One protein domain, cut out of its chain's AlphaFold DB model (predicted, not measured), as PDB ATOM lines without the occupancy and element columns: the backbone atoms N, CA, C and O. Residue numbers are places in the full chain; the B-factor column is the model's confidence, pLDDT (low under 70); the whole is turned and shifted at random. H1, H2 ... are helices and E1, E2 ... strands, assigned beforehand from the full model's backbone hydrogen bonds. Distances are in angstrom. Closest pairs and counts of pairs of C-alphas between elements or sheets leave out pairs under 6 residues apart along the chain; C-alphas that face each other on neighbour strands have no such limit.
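AT A GLANCE: This is residues 54 to 67 and 75 to 188 of the 195 residues of an uncharacterized protein of Lachnospiraceae bacterium 7_1_58FAA (UniProt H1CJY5). A strongly twisted sheet of five strands has the long helix H4 packed on it at E3 and E5, while H2 and H3, packed together at a steep angle, reach out beyond one end of the sheet, away from the E1 and E2 hairpin. H1 meets the sheet with its first residues, and residues 60 to 67, of which 60 to 64 belong to H1, stick out from the body. The printed part has 128 residues, with four named helices and five named strands in the order H1 E1 E2 E3 E4 E5 H2 H3 H4, and its class is mixed, helices and strands. The sheet is branched at E4 and its neighbour pairs are antiparallel. The whole is only just compact, close to loose, with a radius of gyration of the C-alphas of 16.3 A and spans of 46 by 42 by 27 A.

IN THESE COORDINATES: Find C-alpha 54 at (27.940, 2.692, 11.113); from there H1 runs through residues 54 to 64, 15.6 A from first to last C-alpha. After the cut, residues 75 to 86 hold no named element. Then come the strands: E1, residues 87 to 91, 14.0 A; E2, residues 94 to 98, 13.5 A; E3, residues 100 to 103, 9.3 A; E4, residues 106 to 113, 22.6 A; and E5, residues 116 to 122, 18.6 A. Look for E4 starting at C-alpha 106, (35.915, -1.451, 16.582). Next are H2, residues 124 to 132, 12.3 A, and H3, residues 142 to 157, 22.5 A. H4, residues 166 to 187, is the longest helix at 31.2 A and ends at C-alpha 187, (20.936, 15.349, 14.016).

HOW THE PARTS SIT: Begin at E4, which has three neighbours: E2, beside residues 110 to 113, and E3, beside residues 106 to 109, lie on one side of it, and E5, beside residues 108 to 113, on the other side. E3, E4 and E5 form a meander, each strand the antiparallel neighbour of the one before. Look at N 103 and O 106, 2.8 A apart, in the hairpin E3 and E4, and at N 111 and O 119, 2.8 A, in the hairpin E4 and E5. E2 and E4 have N 97 and O 112 within hydrogen-bond range at 3.0 A. The hairpin E1 and E2 has N 96 and O 89 at 2.8 A. E2 runs on into E3 across a break of 1 residue, at 55 degrees. H4 is on the sheet; its closest C-alphas to E3 are those of His 103 and Val 172, 6.7 A, and to E5 those of Gly 119 and Leu 169, 6.8 A. H2 is on the sheet at a height over the sheet of 4.7 A, and the closest C-alphas of E4 and H2 are those of Pro 107 and Gly 126, 4.8 A. H2 and H3 touch, closest at the C-alphas of Glu 127 and Ala 152, 5.2 A, at a steep tilt of 47 degrees, opposite ways. H3 only grazes the sheet, with residues 152 to 156. H1 is on the sheet, and its closest C-alphas to E3 are those of Val 54 and Phe 101, 5.2 A. H1 and H4 are apart. In H1, H2, H3 and H4 every O i to N i+4 pair is within hydrogen-bond range.

THE WHOLE: The two C-alphas farthest apart are those of Gly 92 and Ala 139, 50.1 A. Residues 68 to 74 are not printed, and C-alphas 67 and 75 stand 17.8 A apart across the cut, in the link from H1 to E1. Of the links that are printed whole, H2 to H3 and H3 to H4 are short but not tight, and the others are tight. The mean pLDDT of the printed part is 89.0; look for values under 70 at residues 66 to 67 and 133 to 138 of this predicted model.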
ATOM      1  N   VAL A  54      26.943   2.947  12.166       94.62
ATOM      2  CA  VAL A  54      27.940   2.692  11.113       94.62
ATOM      3  C   VAL A  54      27.342   3.029   9.751       94.62
ATOM      4  O   VAL A  54      27.921   3.802   8.995       94.62
ATOM      5  N   GLN A  55      26.146   2.514   9.463       90.56
ATOM      6  CA  GLN A  55      25.489   2.748   8.181       90.56
ATOM      7  C   GLN A  55      25.106   4.222   7.983       90.56
ATOM      8  O   GLN A  55      25.215   4.735   6.870       90.56
ATOM      9  N   GLU A  56      24.684   4.917   9.044       92.00
ATOM     10  CA  GLU A  56      24.432   6.363   9.001       92.00
ATOM     11  C   GLU A  56      25.702   7.149   8.659       92.00
ATOM     12  O   GLU A  56      25.678   8.010   7.780       92.00
ATOM     13  N   ALA A  57      26.834   6.820   9.289       90.75
ATOM     14  CA  ALA A  57      28.112   7.459   8.989       90.75
ATOM     15  C   ALA A  57      28.559   7.211   7.534       90.75
ATOM     16  O   ALA A  57      28.968   8.151   6.844       90.75
ATOM     17  N   ASP A  58      28.421   5.977   7.043       88.06
ATOM     18  CA  ASP A  58      28.729   5.621   5.654       88.06
ATOM     19  C   ASP A  58      27.850   6.396   4.664       88.06
ATOM     20  O   ASP A  58      28.328   6.886   3.635       88.06
ATOM     21  N   TYR A  59      26.566   6.564   4.984       86.62
ATOM     22  CA  TYR A  59      25.645   7.317   4.144       86.62
ATOM     23  C   TYR A  59      25.967   8.813   4.103       86.62
ATOM     24  O   TYR A  59      25.954   9.402   3.019       86.62
ATOM     25  N   GLN A  60      26.313   9.426   5.238       86.19
ATOM     26  CA  GLN A  60      26.754  10.825   5.261       86.19
ATOM     27  C   GLN A  60      28.030  11.020   4.433       86.19
ATOM     28  O   GLN A  60      28.090  11.914   3.589       86.19
ATOM     29  N   SER A  61      29.004  10.115   4.571       85.88
ATOM     30  CA  SER A  61      30.219  10.118   3.746       85.88
ATOM     31  C   SER A  61      29.899  10.022   2.248       85.88
ATOM     32  O   SER A  61      30.475  10.744   1.430       85.88
ATOM     33  N   TYR A  62      28.935   9.182   1.862       82.12
ATOM     34  CA  TYR A  62      28.470   9.109   0.476       82.12
ATOM     35  C   TYR A  62      27.841  10.428  -0.007       82.12
ATOM     36  O   TYR A  62      28.106  10.857  -1.134       82.12
ATOM     37  N   LEU A  63      27.026  11.091   0.819       82.00
ATOM     38  CA  LEU A  63      26.403  12.372   0.469       82.00
ATOM     39  C   LEU A  63      27.431  13.493   0.278       82.00
ATOM     40  O   LEU A  63      27.291  14.278  -0.663       82.00
ATOM     41  N   ASP A  64      28.471  13.529   1.105       83.31
ATOM     42  CA  ASP A  64      29.560  14.505   1.001       83.31
ATOM     43  C   ASP A  64      30.418  14.297  -0.259       83.31
ATOM     44  O   ASP A  64      30.936  15.255  -0.835       83.31
ATOM     45  N   ASN A  65      30.526  13.053  -0.736       80.12
ATOM     46  CA  ASN A  65      31.335  12.666  -1.897       80.12
ATOM     47  C   ASN A  65      30.519  12.487  -3.199       80.12
ATOM     48  O   ASN A  65      31.033  11.987  -4.203       80.12
ATOM     49  N   ARG A  66      29.249  12.916  -3.209       64.94
ATOM     50  CA  ARG A  66      28.226  12.627  -4.237       64.94
ATOM     51  C   ARG A  66      28.551  13.063  -5.676       64.94
ATOM     52  O   ARG A  66      27.860  12.646  -6.606       64.94
ATOM     53  N   ASP A  67      29.600  13.851  -5.897       63.22
ATOM     54  CA  ASP A  67      30.050  14.242  -7.240       63.22
ATOM     55  C   ASP A  67      30.568  13.054  -8.089       63.22
ATOM     56  O   ASP A  67      30.696  13.178  -9.313       63.22
ATOM     57  N   ILE A  75      18.762   2.555  -0.752       81.06
ATOM     58  CA  ILE A  75      18.832   2.849   0.673       81.06
ATOM     59  C   ILE A  75      17.424   2.760   1.242       81.06
ATOM     60  O   ILE A  75      16.465   3.248   0.638       81.06
ATOM     61  N   LYS A  76      17.291   2.104   2.394       86.81
ATOM     62  CA  LYS A  76      16.018   1.973   3.094       86.81
ATOM     63  C   LYS A  76      16.013   2.920   4.284       86.81
ATOM     64  O   LYS A  76      16.776   2.729   5.220       86.81
ATOM     65  N   ILE A  77      15.118   3.898   4.252       86.19
ATOM     66  CA  ILE A  77      14.865   4.815   5.364       86.19
ATOM     67  C   ILE A  77      13.635   4.313   6.117       86.19
ATOM     68  O   ILE A  77      12.641   3.896   5.515       86.19
ATOM     69  N   SER A  78      13.715   4.304   7.440       84.12
ATOM     70  CA  SER A  78      12.584   4.046   8.318       84.12
ATOM     71  C   SER A  78      11.620   5.226   8.261       84.12
ATOM     72  O   SER A  78      11.995   6.352   8.566       84.12
ATOM     73  N   ASN A  79      10.358   4.977   7.915       79.88
ATOM     74  CA  ASN A  79       9.342   6.034   7.909       79.88
ATOM     75  C   ASN A  79       9.042   6.575   9.316       79.88
ATOM     76  O   ASN A  79       8.544   7.689   9.443       79.88
ATOM     77  N   ASP A  80       9.314   5.783  10.354       80.06
ATOM     78  CA  ASP A  80       8.956   6.120  11.732       80.06
ATOM     79  C   ASP A  80      10.014   7.010  12.391       80.06
ATOM     80  O   ASP A  80       9.689   7.854  13.226       80.06
ATOM     81  N   THR A  81      11.283   6.819  12.024       80.94
ATOM     82  CA  THR A  81      12.423   7.522  12.634       80.94
ATOM     83  C   THR A  81      13.097   8.503  11.678       80.94
ATOM     84  O   THR A  81      13.753   9.439  12.128       80.94
ATOM     85  N   GLY A  82      12.944   8.283  10.369       83.75
ATOM     86  CA  GLY A  82      13.622   8.993   9.286       83.75
ATOM     87  C   GLY A  82      15.123   8.695   9.166       83.75
ATOM     88  O   GLY A  82      15.772   9.246   8.284       83.75
ATOM     89  N   TYR A  83      15.649   7.801  10.006       88.81
ATOM     90  CA  TYR A  83      16.991   7.224   9.904       88.81
ATOM     91  C   TYR A  83      16.999   6.005   8.977       88.81
ATOM     92  O   TYR A  83      15.948   5.443   8.646       88.81
ATOM     93  N   LEU A  84      18.183   5.559   8.583       90.19
ATOM     94  CA  LEU A  84      18.402   4.299   7.898       90.19
ATOM     95  C   LEU A  84      17.823   3.138   8.705       90.19
ATOM     96  O   LEU A  84      17.951   3.041   9.926       90.19
ATOM     97  N   ALA A  85      17.113   2.261   8.006       89.94
ATOM     98  CA  ALA A  85      16.437   1.141   8.628       89.94
ATOM     99  C   ALA A  85      17.444   0.040   8.980       89.94
ATOM    100  O   ALA A  85      18.051  -0.552   8.086       89.94
ATOM    101  N   CYS A  86      17.531  -0.304  10.267       92.25
ATOM    102  CA  CYS A  86      18.316  -1.448  10.725       92.25
ATOM    103  C   CYS A  86      17.838  -2.762  10.090       92.25
ATOM    104  O   CYS A  86      16.662  -2.928   9.729       92.25
ATOM    105  N   ALA A  87      18.744  -3.739  10.019       90.44
ATOM    106  CA  ALA A  87      18.376  -5.101   9.670       90.44
ATOM    107  C   ALA A  87      17.401  -5.663  10.719       90.44
ATOM    108  O   ALA A  87      17.657  -5.628  11.923       90.44
ATOM    109  N   LEU A  88      16.265  -6.162  10.233       90.38
ATOM    110  CA  LEU A  88      15.128  -6.600  11.036       90.38
ATOM    111  C   LEU A  88      14.622  -7.942  10.505       90.38
ATOM    112  O   LEU A  88      14.341  -8.076   9.311       90.38
ATOM    113  N   ALA A  89      14.431  -8.902  11.404       90.94
ATOM    114  CA  ALA A  89      13.715 -10.141  11.139       90.94
ATOM    115  C   ALA A  89      12.563 -10.277  12.138       90.94
ATOM    116  O   ALA A  89      12.743 -10.067  13.332       90.94
ATOM    117  N   SER A  90      11.370 -10.635  11.665       90.38
ATOM    118  CA  SER A  90      10.212 -10.841  12.538       90.38
ATOM    119  C   SER A  90       9.429 -12.082  12.120       90.38
ATOM    120  O   SER A  90       9.223 -12.330  10.929       90.38
ATOM    121  N   SER A  91       9.017 -12.879  13.105       88.38
ATOM    122  CA  SER A  91       8.204 -14.080  12.921       88.38
ATOM    123  C   SER A  91       7.324 -14.316  14.149       88.38
ATOM    124  O   SER A  91       7.818 -14.642  15.229       88.38
ATOM    125  N   GLY A  92       6.005 -14.173  13.989       90.94
ATOM    126  CA  GLY A  92       5.059 -14.290  15.103       90.94
ATOM    127  C   GLY A  92       5.328 -13.232  16.174       90.94
ATOM    128  O   GLY A  92       5.306 -12.044  15.873       90.94
ATOM    129  N   ASP A  93       5.603 -13.682  17.399       89.19
ATOM    130  CA  ASP A  93       5.907 -12.825  18.555       89.19
ATOM    131  C   ASP A  93       7.418 -12.564  18.736       89.19
ATOM    132  O   ASP A  93       7.834 -12.013  19.755       89.19
ATOM    133  N   LEU A  94       8.257 -13.013  17.792       88.06
ATOM    134  CA  LEU A  94       9.700 -12.790  17.813       88.06
ATOM    135  C   LEU A  94      10.076 -11.664  16.852       88.06
ATOM    136  O   LEU A  94       9.811 -11.743  15.651       88.06
ATOM    137  N   GLU A  95      10.743 -10.654  17.387       93.88
ATOM    138  CA  GLU A  95      11.402  -9.577  16.661       93.88
ATOM    139  C   GLU A  95      12.900  -9.617  16.958       93.88
ATOM    140  O   GLU A  95      13.295  -9.659  18.124       93.88
ATOM    141  N   ILE A  96      13.723  -9.604  15.906       95.25
ATOM    142  CA  ILE A  96      15.178  -9.526  16.006       95.25
ATOM    143  C   ILE A  96      15.691  -8.314  15.236       95.25
ATOM    144  O   ILE A  96      15.391  -8.173  14.047       95.25
ATOM    145  N   VAL A  97      16.480  -7.469  15.900       96.12
ATOM    146  CA  VAL A  97      17.076  -6.254  15.319       96.12
ATOM    147  C   VAL A  97      18.594  -6.303  15.439       96.12
ATOM    148  O   VAL A  97      19.111  -6.633  16.509       96.12
ATOM    149  N   TYR A  98      19.283  -5.933  14.357       96.00
ATOM    150  CA  TYR A  98      20.743  -5.916  14.274       96.00
ATOM    151  C   TYR A  98      21.298  -4.515  13.963       96.00
ATOM    152  O   TYR A  98      21.649  -4.243  12.813       96.00
ATOM    153  N   PRO A  99      21.319  -3.582  14.933       96.94
ATOM    154  CA  PRO A  99      22.013  -2.310  14.765       96.94
ATOM    155  C   PRO A  99      23.531  -2.505  14.893       96.94
ATOM    156  O   PRO A  99      23.997  -3.395  15.613       96.94
ATOM    157  N   LYS A 100      24.297  -1.644  14.223       97.06
ATOM    158  CA  LYS A 100      25.760  -1.620  14.295       97.06
ATOM    159  C   LYS A 100      26.250  -0.268  14.783       97.06
ATOM    160  O   LYS A 100      25.637   0.763  14.510       97.06
ATOM    161  N   PHE A 101      27.353  -0.277  15.516       98.00
ATOM    162  CA  PHE A 101      28.015   0.929  16.015       98.00
ATOM    163  C   PHE A 101      29.491   0.641  16.312       98.00
ATOM    164  O   PHE A 101      29.938  -0.494  16.164       98.00
ATOM    165  N   VAL A 102      30.255   1.655  16.717       97.50
ATOM    166  CA  VAL A 102      31.665   1.486  17.091       97.50
ATOM    167  C   VAL A 102      31.779   1.338  18.604       97.50
ATOM    168  O   VAL A 102      31.506   2.288  19.328       97.50
ATOM    169  N   HIS A 103      32.237   0.180  19.076       96.81
ATOM    170  CA  HIS A 103      32.508  -0.099  20.487       96.81
ATOM    171  C   HIS A 103      34.012  -0.259  20.709       96.81
ATOM    172  O   HIS A 103      34.665  -1.036  20.014       96.81
ATOM    173  N   GLU A 104      34.584   0.500  21.647       93.81
ATOM    174  CA  GLU A 104      36.030   0.481  21.952       93.81
ATOM    175  C   GLU A 104      36.947   0.684  20.720       93.81
ATOM    176  O   GLU A 104      38.096   0.243  20.690       93.81
ATOM    177  N   GLY A 105      36.455   1.397  19.702       92.19
ATOM    178  CA  GLY A 105      37.185   1.673  18.460       92.19
ATOM    179  C   GLY A 105      36.999   0.638  17.348       92.19
ATOM    180  O   GLY A 105      37.529   0.855  16.262       92.19
ATOM    181  N   SER A 106      36.219  -0.421  17.579       93.25
ATOM    182  CA  SER A 106      35.915  -1.451  16.582       93.25
ATOM    183  C   SER A 106      34.424  -1.465  16.234       93.25
ATOM    184  O   SER A 106      33.588  -1.393  17.136       93.25
ATOM    185  N   PRO A 107      34.041  -1.584  14.952       95.62
ATOM    186  CA  PRO A 107      32.644  -1.746  14.580       95.62
ATOM    187  C   PRO A 107      32.113  -3.113  15.035       95.62
ATOM    188  O   PRO A 107      32.709  -4.164  14.781       95.62
ATOM    189  N   VAL A 108      30.969  -3.086  15.713       97.12
ATOM    190  CA  VAL A 108      30.266  -4.254  16.252       97.12
ATOM    191  C   VAL A 108      28.817  -4.285  15.777       97.12
ATOM    192  O   VAL A 108      28.210  -3.251  15.499       97.12
ATOM    193  N   GLU A 109      28.252  -5.486  15.715       97.31
ATOM    194  CA  GLU A 109      26.840  -5.763  15.472       97.31
ATOM    195  C   GLU A 109      26.190  -6.265  16.764       97.31
ATOM    196  O   GLU A 109      26.705  -7.172  17.424       97.31
ATOM    197  N   LEU A 110      25.049  -5.680  17.120       97.81
ATOM    198  CA  LEU A 110      24.238  -6.098  18.261       97.81
ATOM    199  C   LEU A 110      23.135  -7.056  17.802       97.81
ATOM    200  O   LEU A 110      22.649  -6.949  16.683       97.81
ATOM    201  N   ARG A 111      22.684  -7.957  18.677       96.81
ATOM    202  CA  ARG A 111      21.489  -8.788  18.468       96.81
ATOM    203  C   ARG A 111      20.483  -8.518  19.569       96.81
ATOM    204  O   ARG A 111      20.655  -8.967  20.703       96.81
ATOM    205  N   PHE A 112      19.415  -7.814  19.222       97.06
ATOM    206  CA  PHE A 112      18.275  -7.626  20.111       97.06
ATOM    207  C   PHE A 112      17.184  -8.624  19.777       97.06
ATOM    208  O   PHE A 112      16.739  -8.657  18.639       97.06
ATOM    209  N   GLU A 113      16.701  -9.370  20.765       95.56
ATOM    210  CA  GLU A 113      15.493 -10.187  20.664       95.56
ATOM    211  C   GLU A 113      14.414  -9.569  21.544       95.56
ATOM    212  O   GLU A 113      14.570  -9.479  22.763       95.56
ATOM    213  N   ASN A 114      13.315  -9.112  20.939       94.38
ATOM    214  CA  ASN A 114      12.207  -8.477  21.654       94.38
ATOM    215  C   ASN A 114      12.686  -7.406  22.655       94.38
ATOM    216  O   ASN A 114      12.242  -7.379  23.806       94.38
ATOM    217  N   ARG A 115      13.595  -6.526  22.205       94.31
ATOM    218  CA  ARG A 115      14.209  -5.434  22.991       94.31
ATOM    219  C   ARG A 115      15.195  -5.842  24.084       94.31
ATOM    220  O   ARG A 115      15.661  -4.986  24.831       94.31
ATOM    221  N   VAL A 116      15.543  -7.117  24.186       95.94
ATOM    222  CA  VAL A 116      16.614  -7.588  25.070       95.94
ATOM    223  C   VAL A 116      17.856  -7.824  24.236       95.94
ATOM    224  O   VAL A 116      17.794  -8.550  23.249       95.94
ATOM    225  N   LEU A 117      18.983  -7.235  24.624       97.25
ATOM    226  CA  LEU A 117      20.262  -7.539  24.002       97.25
ATOM    227  C   LEU A 117      20.675  -8.969  24.386       97.25
ATOM    228  O   LEU A 117      20.907  -9.255  25.561       97.25
ATOM    229  N   THR A 118      20.741  -9.869  23.403       95.94
ATOM    230  CA  THR A 118      21.094 -11.289  23.592       95.94
ATOM    231  C   THR A 118      22.480 -11.639  23.069       95.94
ATOM    232  O   THR A 118      22.941 -12.764  23.267       95.94
ATOM    233  N   GLY A 119      23.153 -10.708  22.394       96.81
ATOM    234  CA  GLY A 119      24.528 -10.884  21.957       96.81
ATOM    235  C   GLY A 119      25.095  -9.660  21.253       96.81
ATOM    236  O   GLY A 119      24.345  -8.827  20.750       96.81
ATOM    237  N   TYR A 120      26.419  -9.587  21.172       97.50
ATOM    238  CA  TYR A 120      27.116  -8.748  20.195       97.50
ATOM    239  C   TYR A 120      28.322  -9.482  19.611       97.50
ATOM    240  O   TYR A 120      28.779 -10.478  20.175       97.50
ATOM    241  N   ARG A 121      28.825  -9.002  18.476       96.25
ATOM    242  CA  ARG A 121      30.047  -9.496  17.825       96.25
ATOM    243  C   ARG A 121      30.692  -8.397  16.991       96.25
ATOM    244  O   ARG A 121      30.050  -7.386  16.718       96.25
ATOM    245  N   LEU A 122      31.932  -8.596  16.557       95.50
ATOM    246  CA  LEU A 122      32.551  -7.725  15.560       95.50
ATOM    247  C   LEU A 122      31.826  -7.855  14.211       95.50
ATOM    248  O   LEU A 122      31.338  -8.930  13.856       95.50
ATOM    249  N   THR A 123      31.749  -6.758  13.458       94.56
ATOM    250  CA  THR A 123      31.360  -6.836  12.041       94.56
ATOM    251  C   THR A 123      32.507  -7.421  11.218       94.56
ATOM    252  O   THR A 123      33.623  -7.566  11.711       94.56
ATOM    253  N   TYR A 124      32.267  -7.704   9.936       91.62
ATOM    254  CA  TYR A 124      33.334  -8.065   8.997       91.62
ATOM    255  C   TYR A 124      34.494  -7.050   9.020       91.62
ATOM    256  O   TYR A 124      35.667  -7.421   9.096       91.62
ATOM    257  N   GLU A 125      34.170  -5.756   9.019       91.12
ATOM    258  CA  GLU A 125      35.146  -4.671   9.109       91.12
ATOM    259  C   GLU A 125      35.862  -4.684  10.462       91.12
ATOM    260  O   GLU A 125      37.064  -4.434  10.519       91.12
ATOM    261  N   GLY A 126      35.148  -5.007  11.542       90.88
ATOM    262  CA  GLY A 126      35.709  -5.099  12.888       90.88
ATOM    263  C   GLY A 126      36.688  -6.259  13.030       90.88
ATOM    264  O   GLY A 126      37.770  -6.082  13.584       90.88
ATOM    265  N   GLU A 127      36.354  -7.420  12.467       92.06
ATOM    266  CA  GLU A 127      37.242  -8.584  12.404       92.06
ATOM    267  C   GLU A 127      38.486  -8.281  11.567       92.06
ATOM    268  O   GLU A 127      39.615  -8.510  12.005       92.06
ATOM    269  N   THR A 128      38.292  -7.664  10.400       89.75
ATOM    270  CA  THR A 128      39.387  -7.225   9.531       89.75
ATOM    271  C   THR A 128      40.316  -6.260  10.279       89.75
ATOM    272  O   THR A 128      41.526  -6.465  10.315       89.75
ATOM    273  N   GLN A 129      39.779  -5.243  10.962       88.81
ATOM    274  CA  GLN A 129      40.571  -4.300  11.768       88.81
ATOM    275  C   GLN A 129      41.309  -4.980  12.930       88.81
ATOM    276  O   GLN A 129      42.479  -4.673  13.179       88.81
ATOM    277  N   SER A 130      40.645  -5.912  13.615       87.81
ATOM    278  CA  SER A 130      41.212  -6.683  14.723       87.81
ATOM    279  C   SER A 130      42.432  -7.498  14.281       87.81
ATOM    280  O   SER A 130      43.465  -7.483  14.952       87.81
ATOM    281  N   MET A 131      42.357  -8.139  13.109       85.75
ATOM    282  CA  MET A 131      43.465  -8.914  12.537       85.75
ATOM    283  C   MET A 131      44.611  -8.037  12.031       85.75
ATOM    284  O   MET A 131      45.774  -8.408  12.169       85.75
ATOM    285  N   LEU A 132      44.295  -6.875  11.456       79.44
ATOM    286  CA  LEU A 132      45.280  -5.970  10.855       79.44
ATOM    287  C   LEU A 132      46.142  -5.230  11.885       79.44
ATOM    288  O   LEU A 132      47.236  -4.760  11.556       79.44
ATOM    289  N   GLY A 133      45.654  -5.081  13.121       67.69
ATOM    290  CA  GLY A 133      46.294  -4.262  14.145       67.69
ATOM    291  C   GLY A 133      46.523  -2.799  13.712       67.69
ATOM    292  O   GLY A 133      46.306  -2.381  12.578       67.69
ATOM    293  N   ALA A 134      47.022  -1.961  14.621       57.91
ATOM    294  CA  ALA A 134      47.157  -0.518  14.369       57.91
ATOM    295  C   ALA A 134      48.293  -0.113  13.393       57.91
ATOM    296  O   ALA A 134      48.538   1.081  13.209       57.91
ATOM    297  N   ARG A 135      49.064  -1.054  12.824       50.53
ATOM    298  CA  ARG A 135      50.322  -0.741  12.110       50.53
ATOM    299  C   ARG A 135      50.562  -1.476  10.789       50.53
ATOM    300  O   ARG A 135      51.528  -1.117  10.117       50.53
ATOM    301  N   GLU A 136      49.741  -2.449  10.396       63.44
ATOM    302  CA  GLU A 136      50.160  -3.438   9.385       63.44
ATOM    303  C   GLU A 136      49.536  -3.279   7.987       63.44
ATOM    304  O   GLU A 136      50.053  -3.853   7.033       63.44
ATOM    305  N   GLN A 137      48.545  -2.393   7.801       60.19
ATOM    306  CA  GLN A 137      47.893  -2.183   6.492       60.19
ATOM    307  C   GLN A 137      48.850  -1.822   5.339       60.19
ATOM    308  O   GLN A 137      48.603  -2.185   4.195       60.19
ATOM    309  N   ALA A 138      49.960  -1.128   5.614       61.81
ATOM    310  CA  ALA A 138      50.900  -0.694   4.574       61.81
ATOM    311  C   ALA A 138      51.887  -1.786   4.108       61.81
ATOM    312  O   ALA A 138      52.649  -1.545   3.171       61.81
ATOM    313  N   ALA A 139      51.920  -2.946   4.774       72.56
ATOM    314  CA  ALA A 139      52.888  -4.016   4.518       72.56
ATOM    315  C   ALA A 139      52.259  -5.317   3.992       72.56
ATOM    316  O   ALA A 139      52.999  -6.257   3.701       72.56
ATOM    317  N   LEU A 140      50.930  -5.376   3.869       77.94
ATOM    318  CA  LEU A 140      50.226  -6.590   3.465       77.94
ATOM    319  C   LEU A 140      50.410  -6.880   1.987       77.94
ATOM    320  O   LEU A 140      50.342  -5.991   1.135       77.94
ATOM    321  N   THR A 141      50.616  -8.156   1.694       85.00
ATOM    322  CA  THR A 141      50.473  -8.662   0.338       85.00
ATOM    323  C   THR A 141      48.995  -8.885   0.012       85.00
ATOM    324  O   THR A 141      48.149  -8.960   0.899       85.00
ATOM    325  N   GLU A 142      48.680  -9.015  -1.275       85.69
ATOM    326  CA  GLU A 142      47.331  -9.378  -1.734       85.69
ATOM    327  C   GLU A 142      46.876 -10.739  -1.165       85.69
ATOM    328  O   GLU A 142      45.703 -10.914  -0.850       85.69
ATOM    329  N   ASP A 143      47.815 -11.674  -0.966       86.19
ATOM    330  CA  ASP A 143      47.561 -12.994  -0.370       86.19
ATOM    331  C   ASP A 143      47.235 -12.895   1.135       86.19
ATOM    332  O   ASP A 143      46.334 -13.566   1.643       86.19
ATOM    333  N   ASP A 144      47.916 -11.993   1.850       85.31
ATOM    334  CA  ASP A 144      47.603 -11.718   3.255       85.31
ATOM    335  C   ASP A 144      46.230 -11.051   3.379       85.31
ATOM    336  O   ASP A 144      45.444 -11.406   4.256       85.31
ATOM    337  N   GLN A 145      45.919 -10.116   2.476       86.19
ATOM    338  CA  GLN A 145      44.627  -9.443   2.455       86.19
ATOM    339  C   GLN A 145      43.490 -10.435   2.197       86.19
ATOM    340  O   GLN A 145      42.579 -10.503   3.013       86.19
ATOM    341  N   THR A 146      43.556 -11.252   1.139       87.38
ATOM    342  CA  THR A 146      42.490 -12.236   0.865       87.38
ATOM    343  C   THR A 146      42.324 -13.228   2.012       87.38
ATOM    344  O   THR A 146      41.204 -13.611   2.322       87.38
ATOM    345  N   THR A 147      43.414 -13.610   2.686       88.06
ATOM    346  CA  THR A 147      43.334 -14.507   3.844       88.06
ATOM    347  C   THR A 147      42.605 -13.843   5.012       88.06
ATOM    348  O   THR A 147      41.778 -14.480   5.660       88.06
ATOM    349  N   ILE A 148      42.894 -12.571   5.290       88.56
ATOM    350  CA  ILE A 148      42.212 -11.808   6.344       88.56
ATOM    351  C   ILE A 148      40.726 -11.656   6.013       88.56
ATOM    352  O   ILE A 148      39.889 -11.896   6.879       88.56
ATOM    353  N   GLU A 149      40.403 -11.299   4.771       89.19
ATOM    354  CA  GLU A 149      39.023 -11.125   4.313       89.19
ATOM    355  C   GLU A 149      38.234 -12.445   4.400       89.19
ATOM    356  O   GLU A 149      37.134 -12.465   4.952       89.19
ATOM    357  N   ASP A 150      38.816 -13.568   3.964       89.44
ATOM    358  CA  ASP A 150      38.190 -14.892   4.065       89.44
ATOM    359  C   ASP A 150      37.912 -15.277   5.528       89.44
ATOM    360  O   ASP A 150      36.814 -15.725   5.865       89.44
ATOM    361  N   VAL A 151      38.879 -15.074   6.430       88.38
ATOM    362  CA  VAL A 151      38.697 -15.392   7.856       88.38
ATOM    363  C   VAL A 151      37.670 -14.457   8.501       88.38
ATOM    364  O   VAL A 151      36.818 -14.922   9.258       88.38
ATOM    365  N   ALA A 152      37.710 -13.158   8.200       89.25
ATOM    366  CA  ALA A 152      36.753 -12.185   8.721       89.25
ATOM    367  C   ALA A 152      35.322 -12.505   8.270       89.25
ATOM    368  O   ALA A 152      34.387 -12.398   9.064       89.25
ATOM    369  N   PHE A 153      35.148 -12.946   7.022       89.00
ATOM    370  CA  PHE A 153      33.855 -13.370   6.496       89.00
ATOM    371  C   PHE A 153      33.299 -14.585   7.253       89.00
ATOM    372  O   PHE A 153      32.142 -14.570   7.680       89.00
ATOM    373  N   GLU A 154      34.125 -15.609   7.485       90.69
ATOM    374  CA  GLU A 154      33.725 -16.805   8.238       90.69
ATOM    375  C   GLU A 154      33.349 -16.474   9.694       90.69
ATOM    376  O   GLU A 154      32.347 -16.972  10.212       90.69
ATOM    377  N   LEU A 155      34.102 -15.590  10.358       88.88
ATOM    378  CA  LEU A 155      33.816 -15.172  11.735       88.88
ATOM    379  C   LEU A 155      32.535 -14.334  11.836       88.88
ATOM    380  O   LEU A 155      31.689 -14.597  12.699       88.88
ATOM    381  N   ALA A 156      32.354 -13.375  10.925       87.06
ATOM    382  CA  ALA A 156      31.178 -12.510  10.882       87.06
ATOM    383  C   ALA A 156      29.889 -13.267  10.523       87.06
ATOM    384  O   ALA A 156      28.795 -12.759  10.761       87.06
ATOM    385  N   TRP A 157      29.978 -14.479   9.966       85.19
ATOM    386  CA  TRP A 157      28.812 -15.319   9.669       85.19
ATOM    387  C   TRP A 157      28.635 -16.513  10.614       85.19
ATOM    388  O   TRP A 157      27.637 -17.230  10.527       85.19
ATOM    389  N   SER A 158      29.568 -16.712  11.544       88.44
ATOM    390  CA  SER A 158      29.489 -17.776  12.539       88.44
ATOM    391  C   SER A 158      28.512 -17.427  13.665       88.44
ATOM    392  O   SER A 158      28.500 -16.314  14.190       88.44
ATOM    393  N   ASP A 159      27.714 -18.412  14.079       84.62
ATOM    394  CA  ASP A 159      26.848 -18.312  15.261       84.62
ATOM    395  C   ASP A 159      27.626 -18.494  16.577       84.62
ATOM    396  O   ASP A 159      27.097 -18.242  17.659       84.62
ATOM    397  N   GLU A 160      28.887 -18.922  16.512       88.69
ATOM    398  CA  GLU A 160      29.719 -19.156  17.697       88.69
ATOM    399  C   GLU A 160      30.443 -17.890  18.179       88.69
ATOM    400  O   GLU A 160      30.958 -17.871  19.295       88.69
ATOM    401  N   THR A 161      30.478 -16.822  17.371       90.31
ATOM    402  CA  THR A 161      31.227 -15.585  17.668       90.31
ATOM    403  C   THR A 161      30.457 -14.584  18.525       90.31
ATOM    404  O   THR A 161      31.008 -13.560  18.927       90.31
ATOM    405  N   TRP A 162      29.196 -14.872  18.855       95.56
ATOM    406  CA  TRP A 162      28.393 -14.015  19.720       95.56
ATOM    407  C   TRP A 162      28.915 -14.024  21.160       95.56
ATOM    408  O   TRP A 162      28.879 -15.041  21.857       95.56
ATOM    409  N   VAL A 163      29.311 -12.851  21.643       95.81
ATOM    410  CA  VAL A 163      29.543 -12.597  23.065       95.81
ATOM    411  C   VAL A 163      28.186 -12.493  23.755       95.81
ATOM    412  O   VAL A 163      27.309 -11.763  23.298       95.81
ATOM    413  N   THR A 164      27.991 -13.250  24.838       95.69
ATOM    414  CA  THR A 164      26.685 -13.391  25.515       95.69
ATOM    415  C   THR A 164      26.759 -13.254  27.036       95.69
ATOM    416  O   THR A 164      25.740 -13.382  27.717       95.69
ATOM    417  N   ASP A 165      27.940 -13.000  27.606       95.50
ATOM    418  CA  ASP A 165      28.072 -12.823  29.047       95.50
ATOM    419  C   ASP A 165      27.509 -11.470  29.495       95.50
ATOM    420  O   ASP A 165      27.758 -10.424  28.900       95.50
ATOM    421  N   GLN A 166      26.740 -11.496  30.582       93.81
ATOM    422  CA  GLN A 166      25.968 -10.341  31.029       93.81
ATOM    423  C   GLN A 166      26.801  -9.060  31.257       93.81
ATOM    424  O   GLN A 166      26.350  -8.013  30.798       93.81
ATOM    425  N   PRO A 167      27.987  -9.086  31.903       95.75
ATOM    426  CA  PRO A 167      28.780  -7.871  32.095       95.75
ATOM    427  C   PRO A 167      29.196  -7.206  30.778       95.75
ATOM    428  O   PRO A 167      29.115  -5.984  30.664       95.75
ATOM    429  N   SER A 168      29.602  -7.998  29.782       96.50
ATOM    430  CA  SER A 168      29.976  -7.473  28.465       96.50
ATOM    431  C   SER A 168      28.762  -6.912  27.723       96.50
ATOM    432  O   SER A 168      28.847  -5.836  27.137       96.50
ATOM    433  N   LEU A 169      27.603  -7.578  27.822       97.50
ATOM    434  CA  LEU A 169      26.346  -7.078  27.252       97.50
ATOM    435  C   LEU A 169      25.887  -5.755  27.887       97.50
ATOM    436  O   LEU A 169      25.395  -4.871  27.192       97.50
ATOM    437  N   GLU A 170      26.033  -5.600  29.200       96.44
ATOM    438  CA  GLU A 170      25.689  -4.353  29.893       96.44
ATOM    439  C   GLU A 170      26.627  -3.207  29.488       96.44
ATOM    440  O   GLU A 170      26.162  -2.088  29.266       96.44
ATOM    441  N   ALA A 171      27.927  -3.486  29.349       97.19
ATOM    442  CA  ALA A 171      28.918  -2.495  28.938       97.19
ATOM    443  C   ALA A 171      28.699  -2.018  27.492       97.19
ATOM    444  O   ALA A 171      28.633  -0.813  27.251       97.19
ATOM    445  N   VAL A 172      28.530  -2.949  26.547       98.31
ATOM    446  CA  VAL A 172      28.307  -2.608  25.134       98.31
ATOM    447  C   VAL A 172      26.966  -1.899  24.930       98.31
ATOM    448  O   VAL A 172      26.877  -0.976  24.124       98.31
ATOM    449  N   LEU A 173      25.924  -2.275  25.688       97.94
ATOM    450  CA  LEU A 173      24.635  -1.593  25.616       97.94
ATOM    451  C   LEU A 173      24.744  -0.150  26.113       97.94
ATOM    452  O   LEU A 173      24.189   0.743  25.480       97.94
ATOM    453  N   ALA A 174      25.449   0.087  27.223       97.62
ATOM    454  CA  ALA A 174      25.623   1.433  27.758       97.62
ATOM    455  C   ALA A 174      26.319   2.366  26.752       97.62
ATOM    456  O   ALA A 174      25.868   3.494  26.564       97.62
ATOM    457  N   ASP A 175      27.356   1.875  26.069       98.38
ATOM    458  CA  ASP A 175      28.065   2.627  25.026       98.38
ATOM    459  C   ASP A 175      27.164   2.904  23.811       98.38
ATOM    460  O   ASP A 175      27.042   4.040  23.354       98.38
ATOM    461  N   TYR A 176      26.430   1.891  23.341       98.31
ATOM    462  CA  TYR A 176      25.467   2.065  22.253       98.31
ATOM    463  C   TYR A 176      24.401   3.121  22.585       98.31
ATOM    464  O   TYR A 176      24.104   3.981  21.757       98.31
ATOM    465  N   MET A 177      23.848   3.087  23.800       96.94
ATOM    466  CA  MET A 177      22.858   4.065  24.261       96.94
ATOM    467  C   MET A 177      23.423   5.489  24.268       96.94
ATOM    468  O   MET A 177      22.770   6.402  23.768       96.94
ATOM    469  N   GLU A 178      24.637   5.676  24.790       97.06
ATOM    470  CA  GLU A 178      25.305   6.981  24.819       97.06
ATOM    471  C   GLU A 178      25.517   7.539  23.405       97.06
ATOM    472  O   GLU A 178      25.226   8.710  23.147       97.06
ATOM    473  N   GLN A 179      25.968   6.701  22.469       97.62
ATOM    474  CA  GLN A 179      26.206   7.127  21.091       97.62
ATOM    475  C   GLN A 179      24.911   7.413  20.326       97.62
ATOM    476  O   GLN A 179      24.858   8.385  19.570       97.62
ATOM    477  N   VAL A 180      23.851   6.627  20.539       95.38
ATOM    478  CA  VAL A 180      22.526   6.911  19.964       95.38
ATOM    479  C   VAL A 180      21.985   8.237  20.492       95.38
ATOM    480  O   VAL A 180      21.531   9.063  19.700       95.38
ATOM    481  N   ASP A 181      22.065   8.480  21.801       94.06
ATOM    482  CA  ASP A 181      21.608   9.735  22.402       94.06
ATOM    483  C   ASP A 181      22.383  10.938  21.846       94.06
ATOM    484  O   ASP A 181      21.781  11.958  21.496       94.06
ATOM    485  N   ALA A 182      23.707  10.815  21.705       94.62
ATOM    486  CA  ALA A 182      24.550  11.848  21.110       94.62
ATOM    487  C   ALA A 182      24.184  12.111  19.640       94.62
ATOM    488  O   ALA A 182      23.979  13.262  19.250       94.62
ATOM    489  N   PHE A 183      24.033  11.050  18.844       93.00
ATOM    490  CA  PHE A 183      23.671  11.145  17.433       93.00
ATOM    491  C   PHE A 183      22.306  11.810  17.234       93.00
ATOM    492  O   PHE A 183      22.165  12.711  16.405       93.00
ATOM    493  N   VAL A 184      21.300  11.423  18.024       90.56
ATOM    494  CA  VAL A 184      19.954  12.012  17.962       90.56
ATOM    495  C   VAL A 184      19.965  13.469  18.428       90.56
ATOM    496  O   VAL A 184      19.248  14.294  17.859       90.56
ATOM    497  N   ALA A 185      20.763  13.813  19.441       90.38
ATOM    498  CA  ALA A 185      20.892  15.192  19.907       90.38
ATOM    499  C   ALA A 185      21.533  16.113  18.854       90.38
ATOM    500  O   ALA A 185      21.160  17.283  18.766       90.38
ATOM    501  N   GLU A 186      22.475  15.593  18.066       90.94
ATOM    502  CA  GLU A 186      23.150  16.331  16.996       90.94
ATOM    503  C   GLU A 186      22.279  16.478  15.741       90.94
ATOM    504  O   GLU A 186      22.172  17.575  15.190       90.94
ATOM    505  N   ASN A 187      21.625  15.398  15.309       85.00
ATOM    506  CA  ASN A 187      20.936  15.349  14.016       85.00
ATOM    507  C   ASN A 187      19.434  15.668  14.108       85.00
ATOM    508  O   ASN A 187      18.817  16.047  13.109       85.00
ATOM    509  N   GLY A 188      18.848  15.583  15.308       71.06
ATOM    510  CA  GLY A 188      17.406  15.685  15.527       71.06
ATOM    511  C   GLY A 188      16.636  14.517  14.892       71.06
ATOM    512  O   GLY A 188      17.157  13.807  14.041       71.06
TER     513      GLY A 188